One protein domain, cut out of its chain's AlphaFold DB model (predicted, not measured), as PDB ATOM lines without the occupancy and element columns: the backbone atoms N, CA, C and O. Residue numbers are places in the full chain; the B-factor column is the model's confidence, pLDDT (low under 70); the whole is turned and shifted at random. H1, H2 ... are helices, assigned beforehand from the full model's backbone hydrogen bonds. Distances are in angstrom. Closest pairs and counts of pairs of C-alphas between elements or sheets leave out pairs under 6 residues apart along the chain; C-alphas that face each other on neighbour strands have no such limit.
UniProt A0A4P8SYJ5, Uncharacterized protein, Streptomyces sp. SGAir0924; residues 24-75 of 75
ATOM      1  N   VAL A  24       3.671 -29.983  22.112       96.00
ATOM      2  CA  VAL A  24       4.906 -29.219  22.303       96.00
ATOM      3  C   VAL A  24       5.842 -29.498  21.137       96.00
ATOM      4  O   VAL A  24       5.937 -30.638  20.677       96.00
ATOM      5  N   HIS A  25       6.536 -28.467  20.664       95.06
ATOM      6  CA  HIS A  25       7.507 -28.603  19.592       95.06
ATOM      7  C   HIS A  25       8.599 -29.617  19.982       95.06
ATOM      8  O   HIS A  25       9.209 -29.479  21.051       95.06
ATOM      9  N   PRO A  26       8.918 -30.613  19.129       94.88
ATOM     10  CA  PRO A  26       9.841 -31.701  19.474       94.88
ATOM     11  C   PRO A  26      11.256 -31.209  19.806       94.88
ATOM     12  O   PRO A  26      12.004 -31.877  20.517       94.88
ATOM     13  N   ARG A  27      11.618 -30.020  19.312       93.94
ATOM     14  CA  ARG A  27      12.933 -29.394  19.505       93.94
ATOM     15  C   ARG A  27      12.978 -28.318  20.592       93.94
ATOM     16  O   ARG A  27      13.928 -27.540  20.636       93.94
ATOM     17  N   VAL A  28      11.984 -28.259  21.485       94.81
ATOM     18  CA  VAL A  28      11.887 -27.216  22.531       94.81
ATOM     19  C   VAL A  28      13.185 -27.030  23.322       94.81
ATOM     20  O   VAL A  28      13.595 -25.904  23.570       94.81
ATOM     21  N   ARG A  29      13.904 -28.113  23.638       93.94
ATOM     22  CA  ARG A  29      15.175 -28.042  24.378       93.94
ATOM     23  C   ARG A  29      16.296 -27.370  23.590       93.94
ATOM     24  O   ARG A  29      17.084 -26.629  24.171       93.94
ATOM     25  N   GLN A  30      16.379 -27.615  22.281       94.50
ATOM     26  CA  GLN A  30      17.365 -26.937  21.437       94.50
ATOM     27  C   GLN A  30      17.007 -25.458  21.259       94.50
ATOM     28  O   GLN A  30      17.892 -24.606  21.317       94.50
ATOM     29  N   VAL A  31      15.719 -25.147  21.092       93.25
ATOM     30  CA  VAL A  31      15.226 -23.764  21.008       93.25
ATOM     31  C   VAL A  31      15.499 -23.004  22.306       93.25
ATOM     32  O   VAL A  31      16.043 -21.907  22.252       93.25
ATOM     33  N   GLU A  32      15.207 -23.597  23.465       95.56
ATOM     34  CA  GLU A  32      15.452 -22.992  24.780       95.56
ATOM     35  C   GLU A  32      16.939 -22.684  24.986       95.56
ATOM     36  O   GLU A  32      17.285 -21.572  25.379       95.56
ATOM     37  N   LYS A  33      17.834 -23.612  24.622       95.44
ATOM     38  CA  LYS A  33      19.281 -23.371  24.674       95.44
ATOM     39  C   LYS A  33      19.702 -22.186  23.793       95.44
ATOM     40  O   LYS A  33      20.358 -21.273  24.292       95.44
ATOM     41  N   ARG A  34      19.288 -22.171  22.518       95.00
ATOM     42  CA  ARG A  34      19.608 -21.078  21.578       95.00
ATOM     43  C   ARG A  34      19.051 -19.734  22.051       95.00
ATOM     44  O   ARG A  34      19.724 -18.718  21.931       95.00
ATOM     45  N   ALA A  35      17.847 -19.727  22.620       94.62
ATOM     46  CA  ALA A  35      17.235 -18.520  23.161       94.62
ATOM     47  C   ALA A  35      18.031 -17.966  24.353       94.62
ATOM     48  O   ALA A  35      18.272 -16.765  24.413       94.62
ATOM     49  N   VAL A  36      18.484 -18.818  25.280       95.69
ATOM     50  CA  VAL A  36      19.299 -18.392  26.436       95.69
ATOM     51  C   VAL A  36      20.655 -17.824  26.005       95.69
ATOM     52  O   VAL A  36      21.120 -16.847  26.601       95.69
ATOM     53  N   GLU A  37      21.278 -18.427  24.991       95.75
ATOM     54  CA  GLU A  37      22.515 -17.926  24.375       95.75
ATOM     55  C   GLU A  37      22.268 -16.552  23.736       95.75
ATOM     56  O   GLU A  37      22.902 -15.572  24.122       95.75
ATOM     57  N   TRP A  38      21.248 -16.437  22.881       95.31
ATOM     58  CA  TRP A  38      20.878 -15.174  22.238       95.31
ATOM     59  C   TRP A  38      20.542 -14.062  23.243       95.31
ATOM     60  O   TRP A  38      20.997 -12.933  23.081       95.31
ATOM     61  N   ILE A  39      19.797 -14.357  24.315       95.31
ATOM     62  CA  ILE A  39      19.498 -13.376  25.373       95.31
ATOM     63  C   ILE A  39      20.797 -12.862  26.004       95.31
ATOM     64  O   ILE A  39      20.904 -11.665  26.269       95.31
ATOM     65  N   GLY A  40      21.776 -13.744  26.230       94.19
ATOM     66  CA  GLY A  40      23.093 -13.368  26.747       94.19
ATOM     67  C   GLY A  40      23.847 -12.397  25.837       94.19
ATOM     68  O   GLY A  40      24.443 -11.447  26.339       94.19
ATOM     69  N   ASP A  41      23.754 -12.595  24.523       94.38
ATOM     70  CA  ASP A  41      24.556 -11.856  23.541       94.38
ATOM     71  C   ASP A  41      23.844 -10.615  22.964       94.38
ATOM     72  O   ASP A  41      24.486  -9.705  22.445       94.38
ATOM     73  N   SER A  42      22.514 -10.547  23.059       94.12
ATOM     74  CA  SER A  42      21.676  -9.520  22.408       94.12
ATOM     75  C   SER A  42      21.791  -8.106  22.989       94.12
ATOM     76  O   SER A  42      21.352  -7.147  22.355       94.12
ATOM     77  N   GLY A  43      22.301  -7.960  24.216       92.44
ATOM     78  CA  GLY A  43      22.250  -6.699  24.967       92.44
ATOM     79  C   GLY A  43      20.845  -6.299  25.448       92.44
ATOM     80  O   GLY A  43      20.666  -5.190  25.943       92.44
ATOM     81  N   MET A  44      19.847  -7.185  25.324       92.88
ATOM     82  CA  MET A  44      18.457  -6.930  25.731       92.88
ATOM     83  C   MET A  44      18.295  -6.756  27.251       92.88
ATOM     84  O   MET A  44      17.414  -6.025  27.700       92.88
ATOM     85  N   CYS A  45      19.124  -7.432  28.049       94.94
ATOM     86  CA  CYS A  45      19.106  -7.343  29.509       94.94
ATOM     87  C   CYS A  45      20.266  -6.464  29.986       94.94
ATOM     88  O   CYS A  45      21.421  -6.747  29.668       94.94
ATOM     89  N   ALA A  46      19.981  -5.435  30.788       92.38
ATOM     90  CA  ALA A  46      21.003  -4.522  31.296       92.38
ATOM     91  C   ALA A  46      21.800  -5.131  32.460       92.38
ATOM     92  O   ALA A  46      22.926  -4.718  32.734       92.38
ATOM     93  N   THR A  47      21.222  -6.111  33.160       95.31
ATOM     94  CA  THR A  47      21.864  -6.781  34.297       95.31
ATOM     95  C   THR A  47      21.727  -8.298  34.238       95.31
ATOM     96  O   THR A  47      20.787  -8.842  33.656       95.31
ATOM     97  N   GLU A  48      22.629  -9.002  34.927       94.38
ATOM     98  CA  GLU A  48      22.531 -10.458  35.078       94.38
ATOM     99  C   GLU A  48      21.232 -10.873  35.791       94.38
ATOM    100  O   GLU A  48      20.616 -11.879  35.448       94.38
ATOM    101  N   ARG A  49      20.763 -10.048  36.736       96.50
ATOM    102  CA  ARG A  49      19.490 -10.260  37.433       96.50
ATOM    103  C   ARG A  49      18.310 -10.221  36.467       96.50
ATOM    104  O   ARG A  49      17.441 -11.083  36.541       96.50
ATOM    105  N   GLU A  50      18.263  -9.233  35.580       96.06
ATOM    106  CA  GLU A  50      17.224  -9.155  34.548       96.06
ATOM    107  C   GLU A  50      17.293 -10.353  33.612       96.06
ATOM    108  O   GLU A  50      16.267 -10.982  33.375       96.06
ATOM    109  N   ARG A  51      18.496 -10.743  33.176       95.62
ATOM    110  CA  ARG A  51      18.687 -11.950  32.365       95.62
ATOM    111  C   ARG A  51      18.146 -13.198  33.065       95.62
ATOM    112  O   ARG A  51      17.436 -13.979  32.438       95.62
ATOM    113  N   ALA A  52      18.445 -13.382  34.350       96.06
ATOM    114  CA  ALA A  52      17.941 -14.512  35.127       96.06
ATOM    115  C   ALA A  52      16.403 -14.515  35.196       96.06
ATOM    116  O   ALA A  52      15.786 -15.557  34.984       96.06
ATOM    117  N   TRP A  53      15.783 -13.351  35.417       96.62
ATOM    118  CA  TRP A  53      14.325 -13.212  35.396       96.62
ATOM    119  C   TRP A  53      13.724 -13.498  34.021       96.62
ATOM    120  O   TRP A  53      12.717 -14.197  33.945       96.62
ATOM    121  N   THR A  54      14.343 -13.010  32.945       96.00
ATOM    122  CA  THR A  54      13.898 -13.273  31.572       96.00
ATOM    123  C   THR A  54      13.971 -14.757  31.231       96.00
ATOM    124  O   THR A  54      13.051 -15.281  30.619       96.00
ATOM    125  N   VAL A  55      15.023 -15.468  31.638       95.88
ATOM    126  CA  VAL A  55      15.121 -16.918  31.404       95.88
ATOM    127  C   VAL A  55      14.091 -17.688  32.242       95.88
ATOM    128  O   VAL A  55      13.496 -18.649  31.755       95.88
ATOM    129  N   ALA A  56      13.822 -17.242  33.472       96.44
ATOM    130  CA  ALA A  56      12.881 -17.891  34.384       96.44
ATOM    131  C   ALA A  56      11.410 -17.843  33.924       96.44
ATOM    132  O   ALA A  56      10.583 -18.576  34.465       96.44
ATOM    133  N   THR A  57      11.057 -17.024  32.928       95.50
ATOM    134  CA  THR A  57       9.693 -17.009  32.367       95.50
ATOM    135  C   THR A  57       9.382 -18.234  31.508       95.50
ATOM    136  O   THR A  57       8.218 -18.440  31.164       95.50
ATOM    137  N   HIS A  58      10.393 -19.027  31.127       94.75
ATOM    138  CA  HIS A  58      10.259 -20.171  30.219       94.75
ATOM    139  C   HIS A  58       9.522 -19.832  28.910       94.75
ATOM    140  O   HIS A  58       8.768 -20.644  28.371       94.75
ATOM    141  N   SER A  59       9.759 -18.638  28.355       94.81
ATOM    142  CA  SER A  59       9.102 -18.200  27.115       94.81
ATOM    143  C   SER A  59       9.312 -19.170  25.943       94.81
ATOM    144  O   SER A  59       8.409 -19.335  25.129       94.81
ATOM    145  N   ALA A  60      10.450 -19.871  25.875       94.94
ATOM    146  CA  ALA A  60      10.687 -20.893  24.855       94.94
ATOM    147  C   ALA A  60       9.717 -22.092  24.960       94.94
ATOM    148  O   ALA A  60       9.249 -22.579  23.932       94.94
ATOM    149  N   ASP A  61       9.367 -22.539  26.174       94.94
ATOM    150  CA  ASP A  61       8.363 -23.599  26.382       94.94
ATOM    151  C   ASP A  61       6.969 -23.123  25.960       94.94
ATOM    152  O   ASP A  61       6.245 -23.838  25.264       94.94
ATOM    153  N   PHE A  62       6.627 -21.875  26.298       95.25
ATOM    154  CA  PHE A  62       5.376 -21.259  25.863       95.25
ATOM    155  C   PHE A  62       5.252 -21.243  24.332       95.25
ATOM    156  O   PHE A  62       4.258 -21.737  23.795       95.25
ATOM    157  N   PHE A  63       6.268 -20.750  23.614       94.44
ATOM    158  CA  PHE A  63       6.246 -20.724  22.147       94.44
ATOM    159  C   PHE A  63       6.223 -22.127  21.532       94.44
ATOM    160  O   PHE A  63       5.508 -22.350  20.557       94.44
ATOM    161  N   ALA A  64       6.920 -23.096  22.132       95.06
ATOM    162  CA  ALA A  64       6.887 -24.483  21.678       95.06
ATOM    163  C   ALA A  64       5.497 -25.130  21.808       95.06
ATOM    164  O   ALA A  64       5.178 -26.032  21.038       95.06
ATOM    165  N   ARG A  65       4.667 -24.690  22.759       95.25
ATOM    166  CA  ARG A  65       3.265 -25.131  22.890       95.25
ATOM    167  C   ARG A  65       2.317 -24.342  21.995       95.25
ATOM    168  O   ARG A  65       1.326 -24.893  21.529       95.25
ATOM    169  N   PHE A  66       2.620 -23.066  21.768       93.31
ATOM    170  CA  PHE A  66       1.848 -22.194  20.888       93.31
ATOM    171  C   PHE A  66       1.960 -22.618  19.416       93.31
ATOM    172  O   PHE A  66       0.953 -22.672  18.716       93.31
ATOM    173  N   ALA A  67       3.168 -22.966  18.962       93.56
ATOM    174  CA  ALA A  67       3.454 -23.365  17.585       93.56
ATOM    175  C   ALA A  67       4.224 -24.705  17.536       93.56
ATOM    176  O   ALA A  67       5.411 -24.744  17.207       93.56
ATOM    177  N   PRO A  68       3.565 -25.834  17.856       93.56
ATOM    178  CA  PRO A  68       4.228 -27.130  18.035       93.56
ATOM    179  C   PRO A  68       4.758 -27.765  16.739       93.56
ATOM    180  O   PRO A  68       5.497 -28.743  16.806       93.56
ATOM    181  N   VAL A  69       4.392 -27.223  15.575       93.06
ATOM    182  CA  VAL A  69       4.792 -27.712  14.243       93.06
ATOM    183  C   VAL A  69       5.467 -26.635  13.389       93.06
ATOM    184  O   VAL A  69       5.616 -26.828  12.186       93.06
ATOM    185  N   ALA A  70       5.827 -25.490  13.983       88.12
ATOM    186  CA  ALA A  70       6.559 -24.454  13.262       88.12
ATOM    187  C   ALA A  70       7.923 -24.975  12.806       88.12
ATOM    188  O   ALA A  70       8.586 -25.703  13.543       88.12
ATOM    189  N   ASP A  71       8.344 -24.574  11.611       81.81
ATOM    190  CA  ASP A  71       9.720 -24.798  11.185       81.81
ATOM    191  C   ASP A  71      10.692 -23.946  12.020       81.81
ATOM    192  O   ASP A  71      10.306 -22.932  12.611       81.81
ATOM    193  N   GLU A  72      11.959 -24.354  12.081       65.88
ATOM    194  CA  GLU A  72      12.959 -23.761  12.979       65.88
ATOM    195  C   GLU A  72      13.204 -22.266  12.751       65.88
ATOM    196  O   GLU A  72      13.602 -21.589  13.703       65.88
ATOM    197  N   ASP A  73      12.926 -21.772  11.542       66.06
ATOM    198  CA  ASP A  73      13.164 -20.389  11.113       66.06
ATOM    199  C   ASP A  73      11.872 -19.622  10.748       66.06
ATOM    200  O   ASP A  73      11.940 -18.471  10.320       66.06
ATOM    201  N   GLY A  74      10.688 -20.219  10.947       55.59
ATOM    202  CA  GLY A  74       9.395 -19.572  10.684       55.59
ATOM    203  C   GLY A  74       9.109 -19.303   9.200       55.59
ATOM    204  O   GLY A  74       9.101 -18.150   8.768       55.59
ATOM    205  N   CYS A  75       8.813 -20.360   8.439       41.62
ATOM    206  CA  CYS A  75       8.155 -20.291   7.128       41.62
ATOM    207  C   CYS A  75       6.879 -21.139   7.120       41.62
ATOM    208  O   CYS A  75       6.884 -22.218   7.754       41.62
TER     209      CYS A  75
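AT A GLANCE: This is residues 24 to 75 of the 75 residues of an uncharacterized protein of Streptomyces sp. SGAir0924 (UniProt A0A4P8SYJ5). One longer helix, H1, makes one limb of an elongated hairpin shape, and the shorter H2 and H3, one after the other, make the returning limb. The chain turns round at residues 42 to 47; H3 packs on H1, and a tail of residues 67 to 75 follows H3. The printed part has 52 residues with three named helices, H1, H2 and H3 in that order, and no named strand; its class is all helix. It is only just compact, close to loose, with a radius of gyration of the C-alphas of 11.7 A, and spans 34 by 18 by 14 A.

IN THESE COORDINATES: Start at Val 24 and go on to C-alpha 28 at (11.887, -27.216, 22.531), where H1 begins; it runs over residues 28 to 41, 19.9 A from first to last C-alpha. Look next for C-alpha 48 at (22.531, -10.458, 35.078), where H2, residues 48 to 56, begins; it is 12.2 A long. H3, residues 59 to 66, is 10.4 A long and ends at C-alpha 66, (1.848, -22.194, 20.888).

HOW THE PARTS SIT: Begin with H1 and H2, a helical hairpin. They only just touch, with 3 pairs of C-alphas within 8 A, and H1 does so with residues 36 to 40 alone; the closest C-alphas, of Val 36 and Val 55, are 6.7 A apart. Their tilt is a shallow 18 degrees, opposite ways. H1 and H3 touch, with the closest C-alphas, of Glu 32 and Ala 60, 5.2 A apart. They run opposite ways at a steep tilt of 38 degrees, only just steep. H2 and H3 meet only through their link. In H1, H2 and H3 every O i to N i+4 pair is within hydrogen-bond range.

THE WHOLE: The two C-alphas farthest apart, of Arg 49 and Cys 75, are 33.9 A apart. The printed part has no cut and ends at the chain's last residue, 75. The link from H1 to H2 is short and that from H2 to H3 is tight. The mean pLDDT of the printed part is 91.6; look to residues 72 to 75 for values under 70.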